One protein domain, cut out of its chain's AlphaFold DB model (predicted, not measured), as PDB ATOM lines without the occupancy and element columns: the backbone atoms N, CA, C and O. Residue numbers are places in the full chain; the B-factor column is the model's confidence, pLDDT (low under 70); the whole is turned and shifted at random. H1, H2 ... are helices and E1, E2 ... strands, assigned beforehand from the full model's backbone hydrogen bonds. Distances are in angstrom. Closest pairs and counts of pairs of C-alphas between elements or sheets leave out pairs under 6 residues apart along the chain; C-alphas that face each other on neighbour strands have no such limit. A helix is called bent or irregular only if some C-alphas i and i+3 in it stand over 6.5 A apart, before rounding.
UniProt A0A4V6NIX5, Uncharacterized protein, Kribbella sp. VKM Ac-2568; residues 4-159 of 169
ATOM      1  N   VAL A   4     -57.798 -40.524 -49.773       75.69
ATOM      2  CA  VAL A   4     -57.642 -40.029 -51.152       75.69
ATOM      3  C   VAL A   4     -58.260 -38.639 -51.358       75.69
ATOM      4  O   VAL A   4     -57.743 -37.849 -52.138       75.69
ATOM      5  N   GLY A   5     -59.354 -38.319 -50.662       80.62
ATOM      6  CA  GLY A   5     -60.042 -37.031 -50.796       80.62
ATOM      7  C   GLY A   5     -59.470 -35.904 -49.931       80.62
ATOM      8  O   GLY A   5     -59.901 -34.763 -50.080       80.62
ATOM      9  N   VAL A   6     -58.545 -36.210 -49.017       89.50
ATOM     10  CA  VAL A   6     -57.988 -35.249 -48.045       89.50
ATOM     11  C   VAL A   6     -56.509 -34.996 -48.294       89.50
ATOM     12  O   VAL A   6     -56.057 -33.858 -48.144       89.50
ATOM     13  N   TYR A   7     -55.767 -36.038 -48.672       94.06
ATOM     14  CA  TYR A   7     -54.315 -35.986 -48.732       94.06
ATOM     15  C   TYR A   7     -53.798 -34.885 -49.664       94.06
ATOM     16  O   TYR A   7     -54.238 -34.767 -50.808       94.06
ATOM     17  N   GLY A   8     -52.848 -34.084 -49.174       93.50
ATOM     18  CA  GLY A   8     -52.143 -33.089 -49.984       93.50
ATOM     19  C   GLY A   8     -53.032 -31.981 -50.561       93.50
ATOM     20  O   GLY A   8     -52.667 -31.349 -51.552       93.50
ATOM     21  N   THR A   9     -54.211 -31.741 -49.982       93.69
ATOM     22  CA  THR A   9     -55.149 -30.692 -50.422       93.69
ATOM     23  C   THR A   9     -54.751 -29.283 -49.986       93.69
ATOM     24  O   THR A   9     -55.263 -28.313 -50.549       93.69
ATOM     25  N   ARG A  10     -53.831 -29.160 -49.022       94.25
ATOM     26  CA  ARG A  10     -53.347 -27.907 -48.424       94.25
ATOM     27  C   ARG A  10     -51.822 -27.721 -48.528       94.25
ATOM     28  O   ARG A  10     -51.160 -27.469 -47.523       94.25
ATOM     29  N   PRO A  11     -51.229 -27.807 -49.734       94.44
ATOM     30  CA  PRO A  11     -49.816 -27.482 -49.937       94.44
ATOM     31  C   PRO A  11     -49.512 -25.995 -49.688       94.44
ATOM     32  O   PRO A  11     -48.356 -25.639 -49.516       94.44
ATOM     33  N   ASP A  12     -50.530 -25.129 -49.647       93.94
ATOM     34  CA  ASP A  12     -50.415 -23.708 -49.297       93.94
ATOM     35  C   ASP A  12     -49.980 -23.460 -47.846       93.94
ATOM     36  O   ASP A  12     -49.567 -22.348 -47.528       93.94
ATOM     37  N   LEU A  13     -50.082 -24.476 -46.981       94.12
ATOM     38  CA  LEU A  13     -49.608 -24.426 -45.597       94.12
ATOM     39  C   LEU A  13     -48.107 -24.710 -45.468       94.12
ATOM     40  O   LEU A  13     -47.543 -24.497 -44.400       94.12
ATOM     41  N   LEU A  14     -47.456 -25.186 -46.535       95.88
ATOM     42  CA  LEU A  14     -46.006 -25.337 -46.543       95.88
ATOM     43  C   LEU A  14     -45.323 -23.967 -46.678       95.88
ATOM     44  O   LEU A  14     -45.843 -23.083 -47.371       95.88
ATOM     45  N   PRO A  15     -44.120 -23.806 -46.101       94.69
ATOM     46  CA  PRO A  15     -43.298 -22.621 -46.280       94.69
ATOM     47  C   PRO A  15     -43.144 -22.210 -47.746       94.69
ATOM     48  O   PRO A  15     -43.005 -23.035 -48.658       94.69
ATOM     49  N   ARG A  16     -43.087 -20.899 -47.999       93.75
ATOM     50  CA  ARG A  16     -42.919 -20.367 -49.366       93.75
ATOM     51  C   ARG A  16     -41.571 -20.729 -49.983       93.75
ATOM     52  O   ARG A  16     -41.447 -20.707 -51.213       93.75
ATOM     53  N   SER A  17     -40.579 -21.032 -49.150       93.69
ATOM     54  CA  SER A  17     -39.294 -21.605 -49.551       93.69
ATOM     55  C   SER A  17     -39.440 -23.018 -50.124       93.69
ATOM     56  O   SER A  17     -38.665 -23.398 -50.994       93.69
ATOM     57  N   MET A  18     -40.471 -23.773 -49.739       96.25
ATOM     58  CA  MET A  18     -40.672 -25.160 -50.169       96.25
ATOM     59  C   MET A  18     -41.559 -25.284 -51.403       96.25
ATOM     60  O   MET A  18     -41.324 -26.146 -52.249       96.25
ATOM     61  N   VAL A  19     -42.564 -24.417 -51.545       96.75
ATOM     62  CA  VAL A  19     -43.580 -24.552 -52.599       96.75
ATOM     63  C   VAL A  19     -43.766 -23.300 -53.446       96.75
ATOM     64  O   VAL A  19     -43.448 -22.171 -53.066       96.75
ATOM     65  N   ARG A  20     -44.309 -23.504 -54.647       96.00
ATOM     66  CA  ARG A  20     -44.770 -22.437 -55.540       96.00
ATOM     67  C   ARG A  20     -45.970 -22.889 -56.366       96.00
ATOM     68  O   ARG A  20     -46.159 -24.077 -56.608       96.00
ATOM     69  N   VAL A  21     -46.734 -21.920 -56.862       94.56
ATOM     70  CA  VAL A  21     -47.833 -22.160 -57.803       94.56
ATOM     71  C   VAL A  21     -47.322 -22.055 -59.237       94.56
ATOM     72  O   VAL A  21     -46.610 -21.109 -59.583       94.56
ATOM     73  N   VAL A  22     -47.713 -23.000 -60.086       92.12
ATOM     74  CA  VAL A  22     -47.471 -22.987 -61.534       92.12
ATOM     75  C   VAL A  22     -48.778 -23.214 -62.290       92.12
ATOM     76  O   VAL A  22     -49.774 -23.653 -61.715       92.12
ATOM     77  N   ARG A  23     -48.799 -22.905 -63.591       87.62
ATOM     78  CA  ARG A  23     -49.912 -23.328 -64.451       87.62
ATOM     79  C   ARG A  23     -49.880 -24.844 -64.585       87.62
ATOM     80  O   ARG A  23     -48.807 -25.398 -64.815       87.62
ATOM     81  N   ALA A  24     -51.032 -25.483 -64.426       82.50
ATOM     82  CA  ALA A  24     -51.127 -26.910 -64.683       82.50
ATOM     83  C   ALA A  24     -50.980 -27.195 -66.185       82.50
ATOM     84  O   ALA A  24     -51.158 -26.303 -67.025       82.50
ATOM     85  N   ASP A  25     -50.638 -28.436 -66.508       74.81
ATOM     86  CA  ASP A  25     -50.678 -28.928 -67.878       74.81
ATOM     87  C   ASP A  25     -52.114 -28.919 -68.435       74.81
ATOM     88  O   ASP A  25     -53.101 -28.768 -67.714       74.81
ATOM     89  N   GLN A  26     -52.244 -29.054 -69.757       61.28
ATOM     90  CA  GLN A  26     -53.549 -28.996 -70.428       61.28
ATOM     91  C   GLN A  26     -54.479 -30.180 -70.098       61.28
ATOM     92  O   GLN A  26     -55.615 -30.190 -70.560       61.28
ATOM     93  N   GLN A  27     -54.015 -31.166 -69.324       61.34
ATOM     94  CA  GLN A  27     -54.788 -32.342 -68.922       61.34
ATOM     95  C   GLN A  27     -55.458 -32.200 -67.549       61.34
ATOM     96  O   GLN A  27     -56.285 -33.040 -67.201       61.34
ATOM     97  N   SER A  28     -55.147 -31.153 -66.783       64.06
ATOM     98  CA  SER A  28     -55.765 -30.909 -65.480       64.06
ATOM     99  C   SER A  28     -56.952 -29.948 -65.576       64.06
ATOM    100  O   SER A  28     -56.836 -28.846 -66.113       64.06
ATOM    101  N   ASP A  29     -58.079 -30.310 -64.951       66.62
ATOM    102  CA  ASP A  29     -59.238 -29.415 -64.770       66.62
ATOM    103  C   ASP A  29     -58.887 -28.150 -63.959       66.62
ATOM    104  O   ASP A  29     -59.604 -27.144 -63.983       66.62
ATOM    105  N   ARG A  30     -57.766 -28.165 -63.225       70.12
ATOM    106  CA  ARG A  30     -57.270 -27.014 -62.465       70.12
ATOM    107  C   ARG A  30     -56.296 -26.202 -63.304       70.12
ATOM    108  O   ARG A  30     -55.273 -26.705 -63.729       70.12
ATOM    109  N   ARG A  31     -56.529 -24.890 -63.433       78.50
ATOM    110  CA  ARG A  31     -55.607 -23.974 -64.143       78.50
ATOM    111  C   ARG A  31     -54.275 -23.743 -63.425       78.50
ATOM    112  O   ARG A  31     -53.300 -23.353 -64.064       78.50
ATOM    113  N   LEU A  32     -54.248 -23.928 -62.108       87.81
ATOM    114  CA  LEU A  32     -53.088 -23.700 -61.253       87.81
ATOM    115  C   LEU A  32     -52.858 -24.927 -60.375       87.81
ATOM    116  O   LEU A  32     -53.814 -25.505 -59.856       87.81
ATOM    117  N   THR A  33     -51.594 -25.293 -60.195       90.88
ATOM    118  CA  THR A  33     -51.182 -26.389 -59.322       90.88
ATOM    119  C   THR A  33     -49.988 -25.981 -58.471       90.88
ATOM    120  O   THR A  33     -49.182 -25.135 -58.870       90.88
ATOM    121  N   TRP A  34     -49.892 -26.568 -57.284       93.88
ATOM    122  CA  TRP A  34     -48.753 -26.398 -56.394       93.88
ATOM    123  C   TRP A  34     -47.675 -27.416 -56.739       93.88
ATOM    124  O   TRP A  34     -47.967 -28.584 -56.981       93.88
ATOM    125  N   VAL A  35     -46.428 -26.964 -56.753       95.19
ATOM    126  CA  VAL A  35     -45.251 -27.808 -56.961       95.19
ATOM    127  C   VAL A  35     -44.174 -27.444 -55.951       95.19
ATOM    128  O   VAL A  35     -44.114 -26.302 -55.479       95.19
ATOM    129  N   GLY A  36     -43.303 -28.404 -55.656       96.75
ATOM    130  CA  GLY A  36     -42.091 -28.147 -54.893       96.75
ATOM    131  C   GLY A  36     -41.143 -27.197 -55.635       96.75
ATOM    132  O   GLY A  36     -41.137 -27.096 -56.870       96.75
ATOM    133  N   ARG A  37     -40.363 -26.442 -54.868       96.75
ATOM    134  CA  ARG A  37     -39.217 -25.683 -55.374       96.75
ATOM    135  C   ARG A  37     -38.040 -26.621 -55.687       96.75
ATOM    136  O   ARG A  37     -38.087 -27.791 -55.324       96.75
ATOM    137  N   PRO A  38     -36.996 -26.152 -56.401       95.69
ATOM    138  CA  PRO A  38     -35.809 -26.972 -56.641       95.69
ATOM    139  C   PRO A  38     -35.265 -27.572 -55.337       95.69
ATOM    140  O   PRO A  38     -35.080 -26.844 -54.367       95.69
ATOM    141  N   GLY A  39     -35.040 -28.889 -55.326       94.62
ATOM    142  CA  GLY A  39     -34.609 -29.631 -54.133       94.62
ATOM    143  C   GLY A  39     -35.740 -30.113 -53.214       94.62
ATOM    144  O   GLY A  39     -35.448 -30.763 -52.216       94.62
ATOM    145  N   VAL A  40     -37.003 -29.831 -53.554       97.81
ATOM    146  CA  VAL A  40     -38.187 -30.199 -52.768       97.81
ATOM    147  C   VAL A  40     -39.159 -31.000 -53.633       97.81
ATOM    148  O   VAL A  40     -39.653 -30.506 -54.649       97.81
ATOM    149  N   ALA A  41     -39.474 -32.223 -53.219       97.94
ATOM    150  CA  ALA A  41     -40.464 -33.072 -53.870       97.94
ATOM    151  C   ALA A  41     -41.718 -33.206 -52.996       97.94
ATOM    152  O   ALA A  41     -41.636 -33.587 -51.832       97.94
ATOM    153  N   LEU A  42     -42.890 -32.907 -53.566       97.81
ATOM    154  CA  LEU A  42     -44.178 -33.179 -52.923       97.81
ATOM    155  C   LEU A  42     -44.577 -34.620 -53.236       97.81
ATOM    156  O   LEU A  42     -44.771 -34.963 -54.404       97.81
ATOM    157  N   LEU A  43     -44.692 -35.453 -52.208       97.88
ATOM    158  CA  LEU A  43     -44.998 -36.866 -52.375       97.88
ATOM    159  C   LEU A  43     -46.495 -37.081 -52.578       97.88
ATOM    160  O   LEU A  43     -47.328 -36.434 -51.939       97.88
ATOM    161  N   ASN A  44     -46.847 -38.018 -53.456       95.56
ATOM    162  CA  ASN A  44     -48.226 -38.476 -53.598       95.56
ATOM    163  C   ASN A  44     -48.627 -39.413 -52.441       95.56
ATOM    164  O   ASN A  44     -47.798 -39.795 -51.613       95.56
ATOM    165  N   LEU A  45     -49.908 -39.790 -52.382       95.69
ATOM    166  CA  LEU A  45     -50.434 -40.620 -51.295       95.69
ATOM    167  C   LEU A  45     -49.748 -41.996 -51.215       95.69
ATOM    168  O   LEU A  45     -49.445 -42.458 -50.120       95.69
ATOM    169  N   ASP A  46     -49.457 -42.634 -52.351       96.88
ATOM    170  CA  ASP A  46     -48.809 -43.954 -52.365       96.88
ATOM    171  C   ASP A  46     -47.376 -43.892 -51.817       96.88
ATOM    172  O   ASP A  46     -46.930 -44.796 -51.109       96.88
ATOM    173  N   GLN A  47     -46.649 -42.817 -52.131       97.56
ATOM    174  CA  GLN A  47     -45.316 -42.548 -51.594       97.56
ATOM    175  C   GLN A  47     -45.371 -42.229 -50.095       97.56
ATOM    176  O   GLN A  47     -44.573 -42.774 -49.337       97.56
ATOM    177  N   HIS A  48     -46.334 -41.409 -49.660       97.44
ATOM    178  CA  HIS A  48     -46.569 -41.120 -48.243       97.44
ATOM    179  C   HIS A  48     -46.807 -42.401 -47.437       97.44
ATOM    180  O   HIS A  48     -46.079 -42.666 -46.485       97.44
ATOM    181  N   LEU A  49     -47.767 -43.232 -47.857       96.31
ATOM    182  CA  LEU A  49     -48.121 -44.473 -47.157       96.31
ATOM    183  C   LEU A  49     -46.961 -45.470 -47.110       96.31
ATOM    184  O   LEU A  49     -46.839 -46.249 -46.163       96.31
ATOM    185  N   ARG A  50     -46.111 -45.477 -48.142       97.25
ATOM    186  CA  ARG A  50     -44.901 -46.299 -48.158       97.25
ATOM    187  C   ARG A  50     -43.935 -45.860 -47.065       97.25
ATOM    188  O   ARG A  50     -43.583 -46.680 -46.224       97.25
ATOM    189  N   TYR A  51     -43.552 -44.583 -47.056       97.50
ATOM    190  CA  TYR A  51     -42.604 -44.087 -46.063       97.50
ATOM    191  C   TYR A  51     -43.182 -44.122 -44.650       97.50
ATOM    192  O   TYR A  51     -42.453 -44.434 -43.716       97.50
ATOM    193  N   GLU A  52     -44.480 -43.873 -44.471       95.56
ATOM    194  CA  GLU A  52     -45.139 -43.989 -43.167       95.56
ATOM    195  C   GLU A  52     -44.995 -45.413 -42.605       95.56
ATOM    196  O   GLU A  52     -44.569 -45.591 -41.463       95.56
ATOM    197  N   ARG A  53     -45.247 -46.433 -43.438       95.12
ATOM    198  CA  ARG A  53     -45.098 -47.848 -43.061       95.12
ATOM    199  C   ARG A  53     -43.653 -48.233 -42.747       95.12
ATOM    200  O   ARG A  53     -43.409 -49.074 -41.880       95.12
ATOM    201  N   GLU A  54     -42.703 -47.663 -43.481       94.81
ATOM    202  CA  GLU A  54     -41.272 -47.867 -43.250       94.81
ATOM    203  C   GLU A  54     -40.777 -47.172 -41.977       94.81
ATOM    204  O   GLU A  54     -39.765 -47.604 -41.432       94.81
ATOM    205  N   SER A  55     -41.487 -46.142 -41.500       95.50
ATOM    206  CA  SER A  55     -41.041 -45.258 -40.423       95.50
ATOM    207  C   SER A  55     -42.045 -45.161 -39.269       95.50
ATOM    208  O   SER A  55     -42.052 -45.987 -38.359       95.50
ATOM    209  N   LEU A  56     -42.918 -44.159 -39.290       94.69
ATOM    210  CA  LEU A  56     -43.737 -43.779 -38.149       94.69
ATOM    211  C   LEU A  56     -44.705 -44.888 -37.695       94.69
ATOM    212  O   LEU A  56     -45.037 -44.967 -36.515       94.69
ATOM    213  N   SER A  57     -45.147 -45.782 -38.591       94.12
ATOM    214  CA  SER A  57     -45.979 -46.940 -38.219       94.12
ATOM    215  C   SER A  57     -45.247 -47.989 -37.373       94.12
ATOM    216  O   SER A  57     -45.895 -48.900 -36.864       94.12
ATOM    217  N   ARG A  58     -43.916 -47.910 -37.244       93.75
ATOM    218  CA  ARG A  58     -43.127 -48.839 -36.420       93.75
ATOM    219  C   ARG A  58     -43.122 -48.474 -34.940       93.75
ATOM    220  O   ARG A  58     -42.714 -49.298 -34.126       93.75
ATOM    221  N   TYR A  59     -43.558 -47.267 -34.596       93.94
ATOM    222  CA  TYR A  59     -43.623 -46.809 -33.216       93.94
ATOM    223  C   TYR A  59     -45.038 -46.962 -32.641       93.94
ATOM    224  O   TYR A  59     -46.020 -46.844 -33.384       93.94
ATOM    225  N   PRO A  60     -45.163 -47.187 -31.321       92.81
ATOM    226  CA  PRO A  60     -46.427 -47.033 -30.605       92.81
ATOM    227  C   PRO A  60     -47.032 -45.643 -30.836       92.81
ATOM    228  O   PRO A  60     -46.305 -44.668 -31.044       92.81
ATOM    229  N   ARG A  61     -48.365 -45.545 -30.821       91.44
ATOM    230  CA  ARG A  61     -49.090 -44.307 -31.130       91.44
ATOM    231  C   ARG A  61     -50.025 -43.904 -30.007       91.44
ATOM    232  O   ARG A  61     -50.810 -44.721 -29.527       91.44
ATOM    233  N   ASN A  62     -50.008 -42.614 -29.696       88.38
ATOM    234  CA  ASN A  62     -51.014 -41.981 -28.862       88.38
ATOM    235  C   ASN A  62     -52.383 -41.971 -29.574       88.38
ATOM    236  O   ASN A  62     -52.448 -42.056 -30.805       88.38
ATOM    237  N   PRO A  63     -53.500 -41.800 -28.838       83.69
ATOM    238  CA  PRO A  63     -54.830 -41.652 -29.436       83.69
ATOM    239  C   PRO A  63     -54.967 -40.467 -30.405       83.69
ATOM    240  O   PRO A  63     -55.853 -40.478 -31.256       83.69
ATOM    241  N   ASP A  64     -54.112 -39.451 -30.271       80.38
ATOM    242  CA  ASP A  64     -54.036 -38.296 -31.175       80.38
ATOM    243  C   ASP A  64     -53.203 -38.562 -32.445       80.38
ATOM    244  O   ASP A  64     -53.166 -37.724 -33.343       80.38
ATOM    245  N   GLY A  65     -52.586 -39.743 -32.556       80.62
ATOM    246  CA  GLY A  65     -51.780 -40.166 -33.698       80.62
ATOM    247  C   GLY A  65     -50.289 -39.832 -33.598       80.62
ATOM    248  O   GLY A  65     -49.528 -40.282 -34.457       80.62
ATOM    249  N   THR A  66     -49.841 -39.111 -32.568       87.56
ATOM    250  CA  THR A  66     -48.411 -38.842 -32.322       87.56
ATOM    251  C   THR A  66     -47.680 -40.098 -31.836       87.56
ATOM    252  O   THR A  66     -48.309 -41.118 -31.531       87.56
ATOM    253  N   ILE A  67     -46.344 -40.080 -31.822       92.56
ATOM    254  CA  ILE A  67     -45.565 -41.210 -31.302       92.56
ATOM    255  C   ILE A  67     -45.698 -41.253 -29.776       92.56
ATOM    256  O   ILE A  67     -45.456 -40.268 -29.082       92.56
ATOM    257  N   GLU A  68     -46.065 -42.414 -29.236       93.94
ATOM    258  CA  GLU A  68     -46.034 -42.642 -27.794       93.94
ATOM    259  C   GLU A  68     -44.616 -43.078 -27.404       93.94
ATOM    260  O   GLU A  68     -44.250 -44.246 -27.538       93.94
ATOM    261  N   TRP A  69     -43.794 -42.126 -26.952       93.06
ATOM    262  CA  TRP A  69     -42.383 -42.378 -26.627       93.06
ATOM    263  C   TRP A  69     -42.158 -43.166 -25.336       93.06
ATOM    264  O   TRP A  69     -41.174 -43.887 -25.241       93.06
ATOM    265  N   GLY A  70     -43.058 -43.072 -24.352       91.31
ATOM    266  CA  GLY A  70     -42.930 -43.772 -23.064       91.31
ATOM    267  C   GLY A  70     -42.657 -45.289 -23.155       91.31
ATOM    268  O   GLY A  70     -41.811 -45.782 -22.413       91.31
ATOM    269  N   PRO A  71     -43.336 -46.047 -24.035       92.38
ATOM    270  CA  PRO A  71     -43.066 -47.467 -24.264       92.38
ATOM    271  C   PRO A  71     -41.924 -47.758 -25.254       92.38
ATOM    272  O   PRO A  71     -41.598 -48.930 -25.454       92.38
ATOM    273  N   VAL A  72     -41.323 -46.751 -25.900       92.50
ATOM    274  CA  VAL A  72     -40.175 -46.967 -26.794       92.50
ATOM    275  C   VAL A  72     -38.953 -47.324 -25.940       92.50
ATOM    276  O   VAL A  72     -38.616 -46.572 -25.031       92.50
ATOM    277  N   PRO A  73     -38.263 -48.452 -26.203       91.69
ATOM    278  CA  PRO A  73     -37.087 -48.833 -25.428       91.69
ATOM    279  C   PRO A  73     -36.006 -47.746 -25.435       91.69
ATOM    280  O   PRO A  73     -35.614 -47.292 -26.510       91.69
ATOM    281  N   ASP A  74     -35.442 -47.427 -24.266       87.31
ATOM    282  CA  ASP A  74     -34.387 -46.407 -24.113       87.31
ATOM    283  C   ASP A  74     -33.205 -46.615 -25.074       87.31
ATOM    284  O   ASP A  74     -32.629 -45.658 -25.576       87.31
ATOM    285  N   GLY A  75     -32.864 -47.869 -25.397       89.50
ATOM    286  CA  GLY A  75     -31.789 -48.192 -26.344       89.50
ATOM    287  C   GLY A  75     -32.065 -47.803 -27.804       89.50
ATOM    288  O   GLY A  75     -31.151 -47.858 -28.625       89.50
ATOM    289  N   LEU A  76     -33.305 -47.440 -28.147       92.75
ATOM    290  CA  LEU A  76     -33.666 -46.895 -29.457       92.75
ATOM    291  C   LEU A  76     -33.670 -45.366 -29.471       92.75
ATOM    292  O   LEU A  76     -33.461 -44.794 -30.538       92.75
ATOM    293  N   VAL A  77     -33.883 -44.711 -28.327       94.12
ATOM    294  CA  VAL A  77     -33.894 -43.248 -28.225       94.12
ATOM    295  C   VAL A  77     -32.452 -42.743 -28.191       94.12
ATOM    296  O   VAL A  77     -31.680 -43.056 -27.289       94.12
ATOM    297  N   LEU A  78     -32.077 -41.966 -29.203       91.69
ATOM    298  CA  LEU A  78     -30.741 -41.388 -29.346       91.69
ATOM    299  C   LEU A  78     -30.596 -40.116 -28.514       91.69
ATOM    300  O   LEU A  78     -29.548 -39.874 -27.912       91.69
ATOM    301  N   SER A  79     -31.641 -39.292 -28.496       92.00
ATOM    302  CA  SER A  79     -31.679 -38.048 -27.739       92.00
ATOM    303  C   SER A  79     -33.113 -37.564 -27.537       92.00
ATOM    304  O   SER A  79     -34.002 -37.853 -28.338       92.00
ATOM    305  N   SER A  80     -33.322 -36.811 -26.457       91.56
ATOM    306  CA  SER A  80     -34.543 -36.049 -26.205       91.56
ATOM    307  C   SER A  80     -34.166 -34.755 -25.490       91.56
ATOM    308  O   SER A  80     -33.551 -34.812 -24.424       91.56
ATOM    309  N   MET A  81     -34.484 -33.606 -26.076       90.62
ATOM    310  CA  MET A  81     -34.110 -32.289 -25.547       90.62
ATOM    311  C   MET A  81     -35.145 -31.230 -25.918       90.62
ATOM    312  O   MET A  81     -35.870 -31.402 -26.895       90.62
ATOM    313  N   ASP A  82     -35.207 -30.143 -25.156       88.44
ATOM    314  CA  ASP A  82     -35.954 -28.959 -25.582       88.44
ATOM    315  C   ASP A  82     -35.305 -28.369 -26.845       88.44
ATOM    316  O   ASP A  82     -34.105 -28.517 -27.062       88.44
ATOM    317  N   SER A  83     -36.110 -27.753 -27.705       79.62
ATOM    318  CA  SER A  83     -35.677 -27.195 -28.981       79.62
ATOM    319  C   SER A  83     -35.545 -25.681 -28.894       79.62
ATOM    320  O   SER A  83     -36.543 -24.971 -28.757       79.62
ATOM    321  N   ASP A  84     -34.348 -25.173 -29.162       79.69
ATOM    322  CA  ASP A  84     -34.213 -23.978 -29.994       79.69
ATOM    323  C   ASP A  84     -33.894 -24.362 -31.458       79.69
ATOM    324  O   ASP A  84     -33.689 -25.536 -31.787       79.69
ATOM    325  N   SER A  85     -33.932 -23.402 -32.388       73.06
ATOM    326  CA  SER A  85     -33.726 -23.688 -33.818       73.06
ATOM    327  C   SER A  85     -32.291 -24.121 -34.151       73.06
ATOM    328  O   SER A  85     -32.079 -24.889 -35.096       73.06
ATOM    329  N   VAL A  86     -31.301 -23.664 -33.378       78.31
ATOM    330  CA  VAL A  86     -29.889 -24.030 -33.550       78.31
ATOM    331  C   VAL A  86     -29.675 -25.466 -33.073       78.31
ATOM    332  O   VAL A  86     -29.059 -26.272 -33.781       78.31
ATOM    333  N   GLU A  87     -30.245 -25.810 -31.926       83.94
ATOM    334  CA  GLU A  87     -30.240 -27.149 -31.349       83.94
ATOM    335  C   GLU A  87     -30.965 -28.143 -32.252       83.94
ATOM    336  O   GLU A  87     -30.419 -29.210 -32.530       83.94
ATOM    337  N   LEU A  88     -32.112 -27.772 -32.833       89.69
ATOM    338  CA  LEU A  88     -32.822 -28.629 -33.787       89.69
ATOM    339  C   LEU A  88     -31.987 -28.916 -35.037       89.69
ATOM    340  O   LEU A  88     -31.897 -30.066 -35.467       89.69
ATOM    341  N   SER A  89     -31.337 -27.898 -35.613       91.94
ATOM    342  CA  SER A  89     -30.471 -28.105 -36.782       91.94
ATOM    343  C   SER A  89     -29.325 -29.071 -36.472       91.94
ATOM    344  O   SER A  89     -29.035 -29.976 -37.258       91.94
ATOM    345  N   THR A  90     -28.739 -28.931 -35.283       91.12
ATOM    346  CA  THR A  90     -27.640 -29.764 -34.800       91.12
ATOM    347  C   THR A  90     -28.114 -31.188 -34.533       91.12
ATOM    348  O   THR A  90     -27.426 -32.137 -34.911       91.12
ATOM    349  N   ALA A  91     -29.291 -31.348 -33.925       91.31
ATOM    350  CA  ALA A  91     -29.906 -32.637 -33.648       91.31
ATOM    351  C   ALA A  91     -30.207 -33.395 -34.945       91.31
ATOM    352  O   ALA A  91     -29.826 -34.558 -35.058       91.31
ATOM    353  N   ILE A  92     -30.794 -32.733 -35.949       94.50
ATOM    354  CA  ILE A  92     -31.056 -33.334 -37.266       94.50
ATOM    355  C   ILE A  92     -29.741 -33.789 -37.906       94.50
ATOM    356  O   ILE A  92     -29.616 -34.945 -38.293       94.50
ATOM    357  N   GLN A  93     -28.729 -32.918 -37.963       95.12
ATOM    358  CA  GLN A  93     -27.434 -33.257 -38.564       95.12
ATOM    359  C   GLN A  93     -26.734 -34.432 -37.864       95.12
ATOM    360  O   GLN A  93     -26.186 -35.301 -38.540       95.12
ATOM    361  N   HIS A  94     -26.758 -34.477 -36.527       94.44
ATOM    362  CA  HIS A  94     -26.168 -35.578 -35.760       94.44
ATOM    363  C   HIS A  94     -26.940 -36.886 -35.925       94.44
ATOM    364  O   HIS A  94     -26.331 -37.953 -35.970       94.44
ATOM    365  N   ALA A  95     -28.268 -36.806 -35.999       94.38
ATOM    366  CA  ALA A  95     -29.143 -37.958 -36.151       94.38
ATOM    367  C   ALA A  95     -29.101 -38.542 -37.570       94.38
ATOM    368  O   ALA A  95     -29.351 -39.733 -37.746       94.38
ATOM    369  N   THR A  96     -28.783 -37.724 -38.581       95.62
ATOM    370  CA  THR A  96     -28.848 -38.126 -39.992       95.62
ATOM    371  C   THR A  96     -27.544 -37.858 -40.767       95.62
ATOM    372  O   THR A  96     -27.546 -37.123 -41.762       95.62
ATOM    373  N   PRO A  97     -26.397 -38.415 -40.331       93.44
ATOM    374  CA  PRO A  97     -25.093 -38.110 -40.921       93.44
ATOM    375  C   PRO A  97     -24.936 -38.615 -42.364       93.44
ATOM    376  O   PRO A  97     -24.109 -38.080 -43.101       93.44
ATOM    377  N   ASN A  98     -25.719 -39.618 -42.786       93.62
ATOM    378  CA  ASN A  98     -25.672 -40.191 -44.135       93.62
ATOM    379  C   ASN A  98     -26.922 -39.862 -44.968       93.62
ATOM    380  O   ASN A  98     -27.203 -40.543 -45.962       93.62
ATOM    381  N   ALA A  99     -27.693 -38.844 -44.573       91.38
ATOM    382  CA  ALA A  99     -28.931 -38.482 -45.250       91.38
ATOM    383  C   ALA A  99     -28.689 -38.080 -46.712       91.38
ATOM    384  O   ALA A  99     -28.169 -37.004 -47.007       91.38
ATOM    385  N   GLY A 100     -29.139 -38.933 -47.636       89.56
ATOM    386  CA  GLY A 100     -29.301 -38.569 -49.046       89.56
ATOM    387  C   GLY A 100     -30.592 -37.781 -49.277       89.56
ATOM    388  O   GLY A 100     -30.615 -36.824 -50.049       89.56
ATOM    389  N   SER A 101     -31.652 -38.151 -48.557       95.50
ATOM    390  CA  SER A 101     -32.910 -37.418 -48.485       95.50
ATOM    391  C   SER A 101     -33.555 -37.577 -47.109       95.50
ATOM    392  O   SER A 101     -33.264 -38.513 -46.365       95.50
ATOM    393  N   LEU A 102     -34.406 -36.615 -46.772       98.25
ATOM    394  CA  LEU A 102     -35.181 -36.532 -45.545       98.25
ATOM    395  C   LEU A 102     -36.661 -36.428 -45.909       98.25
ATOM    396  O   LEU A 102     -37.044 -35.603 -46.746       98.25
ATOM    397  N   ILE A 103     -37.481 -37.263 -45.276       98.50
ATOM    398  CA  ILE A 103     -38.923 -37.343 -45.508       98.50
ATOM    399  C   ILE A 103     -39.654 -36.663 -44.355       98.50
ATOM    400  O   ILE A 103     -39.584 -37.122 -43.218       98.50
ATOM    401  N   PHE A 104     -40.366 -35.584 -44.658       98.19
ATOM    402  CA  PHE A 104     -41.104 -34.768 -43.703       98.19
ATOM    403  C   PHE A 104     -42.581 -35.145 -43.676       98.19
ATOM    404  O   PHE A 104     -43.297 -34.999 -44.675       98.19
ATOM    405  N   PHE A 105     -43.039 -35.578 -42.509       97.31
ATOM    406  CA  PHE A 105     -44.441 -35.792 -42.183       97.31
ATOM    407  C   PHE A 105     -44.948 -34.666 -41.294       97.31
ATOM    408  O   PHE A 105     -44.230 -34.171 -40.432       97.31
ATOM    409  N   TRP A 106     -46.212 -34.309 -41.475       94.88
ATOM    410  CA  TRP A 106     -46.853 -33.201 -40.777       94.88
ATOM    411  C   TRP A 106     -48.011 -33.724 -39.936       94.88
ATOM    412  O   TRP A 106     -48.622 -34.730 -40.302       94.88
ATOM    413  N   GLY A 107     -48.398 -32.995 -38.887       89.69
ATOM    414  CA  GLY A 107     -49.566 -33.335 -38.056       89.69
ATOM    415  C   GLY A 107     -50.911 -33.364 -38.806       89.69
ATOM    416  O   GLY A 107     -51.942 -33.721 -38.243       89.69
ATOM    417  N   SER A 108     -50.942 -33.004 -40.095       90.56
ATOM    418  CA  SER A 108     -52.137 -33.068 -40.936       90.56
ATOM    419  C   SER A 108     -51.854 -33.697 -42.294       90.56
ATOM    420  O   SER A 108     -51.074 -33.163 -43.081       90.56
ATOM    421  N   LEU A 109     -52.613 -34.745 -42.638       91.62
ATOM    422  CA  LEU A 109     -52.604 -35.358 -43.975       91.62
ATOM    423  C   LEU A 109     -53.014 -34.385 -45.089       91.62
ATOM    424  O   LEU A 109     -52.723 -34.628 -46.258       91.62
ATOM    425  N   ALA A 110     -53.696 -33.283 -44.761       93.81
ATOM    426  CA  ALA A 110     -54.011 -32.257 -45.748       93.81
ATOM    427  C   ALA A 110     -52.741 -31.593 -46.302       93.81
ATOM    428  O   ALA A 110     -52.741 -31.155 -47.452       93.81
ATOM    429  N   VAL A 111     -51.657 -31.550 -45.526       95.56
ATOM    430  CA  VAL A 111     -50.350 -31.069 -45.977       95.56
ATOM    431  C   VAL A 111     -49.589 -32.253 -46.584       95.56
ATOM    432  O   VAL A 111     -49.460 -33.288 -45.931       95.56
ATOM    433  N   PRO A 112     -49.108 -32.162 -47.837       96.44
ATOM    434  CA  PRO A 112     -48.428 -33.289 -48.466       96.44
ATOM    435  C   PRO A 112     -47.075 -33.549 -47.802       96.44
ATOM    436  O   PRO A 112     -46.346 -32.606 -47.493       96.44
ATOM    437  N   THR A 113     -46.713 -34.822 -47.648       97.94
ATOM    438  CA  THR A 113     -45.358 -35.214 -47.244       97.94
ATOM    439  C   THR A 113     -44.344 -34.682 -48.242       97.94
ATOM    440  O   THR A 113     -44.592 -34.652 -49.452       97.94
ATOM    441  N   VAL A 114     -43.200 -34.257 -47.719       98.25
ATOM    442  CA  VAL A 114     -42.143 -33.643 -48.515       98.25
ATOM    443  C   VAL A 114     -40.864 -34.450 -48.413       98.25
ATOM    444  O   VAL A 114     -40.473 -34.854 -47.328       98.25
ATOM    445  N   GLU A 115     -40.198 -34.649 -49.542       98.50
ATOM    446  CA  GLU A 115     -38.831 -35.158 -49.595       98.50
ATOM    447  C   GLU A 115     -37.873 -34.023 -49.972       98.50
ATOM    448  O   GLU A 115     -38.097 -33.311 -50.957       98.50
ATOM    449  N   MET A 116     -36.811 -33.842 -49.184       97.81
ATOM    450  CA  MET A 116     -35.768 -32.844 -49.439       97.81
ATOM    451  C   MET A 116     -34.424 -33.239 -48.820       97.81
ATOM    452  O   MET A 116     -34.348 -34.138 -47.991       97.81
ATOM    453  N   GLY A 117     -33.339 -32.588 -49.239       96.94
ATOM    454  CA  GLY A 117     -31.996 -32.858 -48.713       96.94
ATOM    455  C   GLY A 117     -31.722 -32.207 -47.351       96.94
ATOM    456  O   GLY A 117     -32.375 -31.232 -46.963       96.94
ATOM    457  N   LEU A 118     -30.694 -32.704 -46.656       95.56
ATOM    458  CA  LEU A 118     -30.225 -32.157 -45.376       95.56
ATOM    459  C   LEU A 118     -29.802 -30.681 -45.488       95.56
ATOM    460  O   LEU A 118     -30.176 -29.867 -44.649       95.56
ATOM    461  N   GLU A 119     -29.081 -30.311 -46.551       94.31
ATOM    462  CA  GLU A 119     -28.635 -28.926 -46.779       94.31
ATOM    463  C   GLU A 119     -29.817 -27.954 -46.902       94.31
ATOM    464  O   GLU A 119     -29.836 -26.901 -46.259       94.31
ATOM    465  N   PHE A 120     -30.832 -28.325 -47.692       95.88
ATOM    466  CA  PHE A 120     -32.038 -27.516 -47.852       95.88
ATOM    467  C   PHE A 120     -32.774 -27.371 -46.519       95.88
ATOM    468  O   PHE A 120     -33.173 -26.264 -46.161       95.88
ATOM    469  N   THR A 121     -32.911 -28.485 -45.792       94.81
ATOM    470  CA  THR A 121     -33.574 -28.554 -44.487       94.81
ATOM    471  C   THR A 121     -32.943 -27.588 -43.495       94.81
ATOM    472  O   THR A 121     -33.632 -26.725 -42.970       94.81
ATOM    473  N   VAL A 122     -31.629 -27.687 -43.277       93.62
ATOM    474  CA  VAL A 122     -30.913 -26.858 -42.293       93.62
ATOM    475  C   VAL A 122     -30.964 -25.379 -42.678       93.62
ATOM    476  O   VAL A 122     -31.161 -24.525 -41.820       93.62
ATOM    477  N   THR A 123     -30.853 -25.073 -43.973       94.44
ATOM    478  CA  THR A 123     -30.899 -23.692 -44.482       94.44
ATOM    479  C   THR A 123     -32.253 -23.013 -44.250       94.44
ATOM    480  O   THR A 123     -32.303 -21.806 -44.027       94.44
ATOM    481  N   HIS A 124     -33.352 -23.771 -44.304       93.94
ATOM    482  CA  HIS A 124     -34.719 -23.241 -44.216       93.94
ATOM    483  C   HIS A 124     -35.442 -23.643 -42.927       93.94
ATOM    484  O   HIS A 124     -36.647 -23.427 -42.813       93.94
ATOM    485  N   LEU A 125     -34.726 -24.210 -41.953       92.44
ATOM    486  CA  LEU A 125     -35.326 -24.809 -40.765       92.44
ATOM    487  C   LEU A 125     -36.181 -23.817 -39.976       92.44
ATOM    488  O   LEU A 125     -37.297 -24.162 -39.608       92.44
ATOM    489  N   SER A 126     -35.712 -22.577 -39.799       90.12
ATOM    490  CA  SER A 126     -36.481 -21.541 -39.098       90.12
ATOM    491  C   SER A 126     -37.833 -21.258 -39.768       90.12
ATOM    492  O   SER A 126     -38.852 -21.207 -39.089       90.12
ATOM    493  N   ASP A 127     -37.867 -21.149 -41.101       91.69
ATOM    494  CA  ASP A 127     -39.101 -20.920 -41.881       91.69
ATOM    495  C   ASP A 127     -40.055 -22.128 -41.785       91.69
ATOM    496  O   ASP A 127     -41.276 -21.975 -41.683       91.69
ATOM    497  N   ILE A 128     -39.496 -23.345 -41.750       92.81
ATOM    498  CA  ILE A 128     -40.253 -24.587 -41.544       92.81
ATOM    499  C   ILE A 128     -40.907 -24.593 -40.160       92.81
ATOM    500  O   ILE A 128     -42.122 -24.760 -40.074       92.81
ATOM    501  N   THR A 129     -40.133 -24.364 -39.096       90.75
ATOM    502  CA  THR A 129     -40.620 -24.402 -37.707       90.75
ATOM    503  C   THR A 129     -41.618 -23.288 -37.395       90.75
ATOM    504  O   THR A 129     -42.527 -23.486 -36.597       90.75
ATOM    505  N   GLU A 130     -41.489 -22.126 -38.046       88.25
ATOM    506  CA  GLU A 130     -42.454 -21.025 -37.923       88.25
ATOM    507  C   GLU A 130     -43.786 -21.334 -38.623       88.25
ATOM    508  O   GLU A 130     -44.845 -20.902 -38.163       88.25
ATOM    509  N   SER A 131     -43.749 -22.079 -39.732       87.44
ATOM    510  CA  SER A 131     -44.946 -22.409 -40.516       87.44
ATOM    511  C   SER A 131     -45.693 -23.627 -39.972       87.44
ATOM    512  O   SER A 131     -46.925 -23.644 -39.964       87.44
ATOM    513  N   VAL A 132     -44.961 -24.661 -39.545       85.62
ATOM    514  CA  VAL A 132     -45.517 -25.934 -39.072       85.62
ATOM    515  C   VAL A 132     -44.759 -26.365 -37.807       85.62
ATOM    516  O   VAL A 132     -43.653 -26.887 -37.918       85.62
ATOM    517  N   PRO A 133     -45.327 -26.153 -36.603       82.62
ATOM    518  CA  PRO A 133     -44.605 -26.333 -35.337       82.62
ATOM    519  C   PRO A 133     -44.540 -27.788 -34.846       82.62
ATOM    520  O   PRO A 133     -44.005 -28.040 -33.774       82.62
ATOM    521  N   GLU A 134     -45.101 -28.741 -35.592       91.31
ATOM    522  CA  GLU A 134     -45.052 -30.168 -35.269       91.31
ATOM    523  C   GLU A 134     -44.830 -30.983 -36.544       91.31
ATOM    524  O   GLU A 134     -45.607 -30.888 -37.506       91.31
ATOM    525  N   PHE A 135     -43.763 -31.780 -36.555       95.00
ATOM    526  CA  PHE A 135     -43.425 -32.640 -37.683       95.00
ATOM    527  C   PHE A 135     -42.495 -33.786 -37.294       95.00
ATOM    528  O   PHE A 135     -41.798 -33.749 -36.280       95.00
ATOM    529  N   TRP A 136     -42.432 -34.780 -38.178       96.94
ATOM    530  CA  TRP A 136     -41.481 -35.885 -38.104       96.94
ATOM    531  C   TRP A 136     -40.603 -35.903 -39.344       96.94
ATOM    532  O   TRP A 136     -41.087 -35.732 -40.463       96.94
ATOM    533  N   ILE A 137     -39.322 -36.171 -39.146       97.62
ATOM    534  CA  ILE A 137     -38.328 -36.362 -40.191       97.62
ATOM    535  C   ILE A 137     -37.894 -37.817 -40.152       97.62
ATOM    536  O   ILE A 137     -37.375 -38.281 -39.143       97.62
ATOM    537  N   TYR A 138     -38.053 -38.526 -41.259       98.12
ATOM    538  CA  TYR A 138     -37.466 -39.843 -41.451       98.12
ATOM    539  C   TYR A 138     -36.254 -39.744 -42.382       98.12
ATOM    540  O   TYR A 138     -36.372 -39.210 -43.487       98.12
ATOM    541  N   SER A 139     -35.103 -40.274 -41.953       97.88
ATOM    542  CA  SER A 139     -33.947 -40.534 -42.824       97.88
ATOM    543  C   SER A 139     -33.920 -42.019 -43.202       97.88
ATOM    544  O   SER A 139     -33.590 -42.851 -42.348       97.88
ATOM    545  N   PRO A 140     -34.225 -42.387 -44.464       96.25
ATOM    546  CA  PRO A 140     -34.160 -43.778 -44.905       96.25
ATOM    547  C   PRO A 140     -32.753 -44.375 -44.814       96.25
ATOM    548  O   PRO A 140     -32.602 -45.534 -44.433       96.25
ATOM    549  N   SER A 141     -31.724 -43.581 -45.136       95.62
ATOM    550  CA  SER A 141     -30.323 -44.020 -45.110       95.62
ATOM    551  C   SER A 141     -29.843 -44.341 -43.699       95.62
ATOM    552  O   SER A 141     -29.167 -45.345 -43.494       95.62
ATOM    553  N   ASP A 142     -30.195 -43.493 -42.732       96.00
ATOM    554  CA  ASP A 142     -29.756 -43.651 -41.342       96.00
ATOM    555  C   ASP A 142     -30.706 -44.548 -40.536       96.00
ATOM    556  O   ASP A 142     -30.343 -45.017 -39.461       96.00
ATOM    557  N   ARG A 143     -31.911 -44.818 -41.060       95.69
ATOM    558  CA  ARG A 143     -33.004 -45.499 -40.352       95.69
ATOM    559  C   ARG A 143     -33.282 -44.845 -38.999       95.69
ATOM    560  O   ARG A 143     -33.376 -45.521 -37.975       95.69
ATOM    561  N   VAL A 144     -33.449 -43.528 -39.025       96.62
ATOM    562  CA  VAL A 144     -33.737 -42.696 -37.853       96.62
ATOM    563  C   VAL A 144     -34.982 -41.859 -38.109       96.62
ATOM    564  O   VAL A 144     -35.191 -41.371 -39.224       96.62
ATOM    565  N   VAL A 145     -35.794 -41.689 -37.068       97.31
ATOM    566  CA  VAL A 145     -36.866 -40.696 -37.005       97.31
ATOM    567  C   VAL A 145     -36.477 -39.608 -36.015       97.31
ATOM    568  O   VAL A 145     -36.018 -39.899 -34.913       97.31
ATOM    569  N   VAL A 146     -36.676 -38.357 -36.415       96.56
ATOM    570  CA  VAL A 146     -36.589 -37.178 -35.554       96.56
ATOM    571  C   VAL A 146     -37.977 -36.559 -35.471       96.56
ATOM    572  O   VAL A 146     -38.574 -36.257 -36.499       96.56
ATOM    573  N   GLU A 147     -38.505 -36.377 -34.272       95.56
ATOM    574  CA  GLU A 147     -39.731 -35.626 -34.010       95.56
ATOM    575  C   GLU A 147     -39.372 -34.237 -33.487       95.56
ATOM    576  O   GLU A 147     -38.509 -34.117 -32.620       95.56
ATOM    577  N   LEU A 148     -40.058 -33.210 -33.990       94.38
ATOM    578  CA  LEU A 148     -40.267 -31.960 -33.268       94.38
ATOM    579  C   LEU A 148     -41.724 -31.940 -32.809       94.38
ATOM    580  O   LEU A 148     -42.633 -31.855 -33.639       94.38
ATOM    581  N   SER A 149     -41.941 -32.037 -31.501       91.88
ATOM    582  CA  SER A 149     -43.281 -32.035 -30.922       91.88
ATOM    583  C   SER A 149     -43.846 -30.618 -30.824       91.88
ATOM    584  O   SER A 149     -43.104 -29.636 -30.751       91.88
ATOM    585  N   PHE A 150     -45.172 -30.499 -30.710       87.12
ATOM    586  CA  PHE A 150     -45.825 -29.207 -30.473       87.12
ATOM    587  C   PHE A 150     -45.337 -28.491 -29.197       87.12
ATOM    588  O   PHE A 150     -45.401 -27.265 -29.109       87.12
ATOM    589  N   SER A 151     -44.838 -29.231 -28.196       87.50
ATOM    590  CA  SER A 151     -44.262 -28.646 -26.978       87.50
ATOM    591  C   SER A 151     -42.830 -28.140 -27.165       87.50
ATOM    592  O   SER A 151     -42.243 -27.647 -26.205       87.50
ATOM    593  N   GLY A 152     -42.266 -28.268 -28.369       88.88
ATOM    594  CA  GLY A 152     -40.898 -27.876 -28.678       88.88
ATOM    595  C   GLY A 152     -39.858 -28.877 -28.186       88.88
ATOM    596  O   GLY A 152     -38.723 -28.481 -27.977       88.88
ATOM    597  N   VAL A 153     -40.214 -30.147 -27.978       91.69
ATOM    598  CA  VAL A 153     -39.233 -31.191 -27.647       91.69
ATOM    599  C   VAL A 153     -38.770 -31.853 -28.938       91.69
ATOM    600  O   VAL A 153     -39.593 -32.230 -29.774       91.69
ATOM    601  N   VAL A 154     -37.456 -31.996 -29.094       94.19
ATOM    602  CA  VAL A 154     -36.834 -32.777 -30.161       94.19
ATOM    603  C   VAL A 154     -36.509 -34.160 -29.635       94.19
ATOM    604  O   VAL A 154     -35.728 -34.290 -28.690       94.19
ATOM    605  N   THR A 155     -37.035 -35.192 -30.283       95.19
ATOM    606  CA  THR A 155     -36.712 -36.584 -29.960       95.19
ATOM    607  C   THR A 155     -36.186 -37.286 -31.201       95.19
ATOM    608  O   THR A 155     -36.862 -37.338 -32.224       95.19
ATOM    609  N   ALA A 156     -34.975 -37.837 -31.125       95.94
ATOM    610  CA  ALA A 156     -34.392 -38.650 -32.186       95.94
ATOM    611  C   ALA A 156     -34.338 -40.112 -31.745       95.94
ATOM    612  O   ALA A 156     -33.888 -40.418 -30.639       95.94
ATOM    613  N   ALA A 157     -34.755 -41.026 -32.615       96.62
ATOM    614  CA  ALA A 157     -34.743 -42.451 -32.327       96.62
ATOM    615  C   ALA A 157     -34.403 -43.287 -33.559       96.62
ATOM    616  O   ALA A 157     -34.835 -43.006 -34.677       96.62
ATOM    617  N   ASN A 158     -33.673 -44.375 -33.333       96.06
ATOM    618  CA  ASN A 158     -33.493 -45.418 -34.330       96.06
ATOM    619  C   ASN A 158     -34.829 -46.094 -34.631       96.06
ATOM    620  O   ASN A 158     -35.667 -46.292 -33.745       96.06
ATOM    621  N   MET A 159     -34.989 -46.514 -35.879       93.19
ATOM    622  CA  MET A 159     -36.112 -47.326 -36.312       93.19
ATOM    623  C   MET A 159     -36.133 -48.665 -35.568       93.19
ATOM    624  O   MET A 159     -35.138 -49.397 -35.616       93.19
TER     625      MET A 159
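This is residues 4 to 159 of the 169 residues of an uncharacterized protein of Kribbella sp. VKM Ac-2568 (UniProt A0A4V6NIX5). A twisted sheet of seven strands has H2 and H3 side by side along part of one face and H1 across the opposite face. The separate hairpin of E1 and E2 lies past the edge strand E3 and makes one end of the longest axis. The printed part has 156 residues, with three named helices and nine named strands in the order E1 E2 E3 H1 E4 H2 E5 E6 H3 E7 E8 E9, of mixed class. The large sheet runs E3 E6 E5 E7 E8 E9 E4, antiparallel throughout. The whole is compact, with a radius of gyration of the C-alphas of 15.6 A, yet elongated, spanning 53 by 31 by 27 A.

Begin at Val 4; residues 4 to 18 hold no named element. Find C-alpha 19 at (-43.580, -24.552, -52.599), where E1, residues 19 to 23, begins; E2 is residues 32 to 36 and E3 residues 40 to 42. H1, residues 45 to 54, is 14.2 A long. After residues 55 to 76, with no named element, find C-alpha 77 at (-33.894, -43.248, -28.225), where E4, residues 77 to 82, begins at 14.7 A long. Next come H2, residues 85 to 95, 15.2 A; E5, residues 102 to 106; E6, residues 114 to 116; and H3, residues 118 to 131, 18.3 A. H3 is irregular: its C-alphas 123 and 126 are 8.0 A apart. E7 is residues 135 to 139, E8 residues 144 to 148, and E9, residues 153 to 158, 16.7 A, ends at C-alpha 158, (-33.493, -45.418, -34.330).

In the large sheet, look at N 41 and O 115 between E3 and E6, 2.9 A, and N 105 and O 136 between E5 and E7, 2.8 A. E7, E8 and E9 form a meander, each strand the antiparallel neighbour of the one before; N 147 and O 155 are 2.8 A apart. E6, H3 and E7 make a split strand-helix-strand unit, two strands running the same way with E5 between them, and a right-handed crossover. H2 runs along E8, at 3 degrees on the local plane. It touches H3 at a steep tilt of 40 degrees, opposite ways; their closest C-alphas, of Ser 89 and Val 122, are 5.7 A apart. H1, on the opposite face, runs across the strands at a height over the sheet of 9.8 A. Every O i to N i+4 pair is within hydrogen-bond range in H1 and H2; in H3, 8 of 10 are. In the hairpin E1 and E2, N 20 and O 35 are 2.9 A apart.

The C-alphas farthest apart, of Gln 26 and Asp 74, are 53.1 A apart. The printed part has no cut, and the one long link is H1 to E4, with 22 residues. Mean pLDDT of the printed part is 91.7; residues 26 to 29 are under 70.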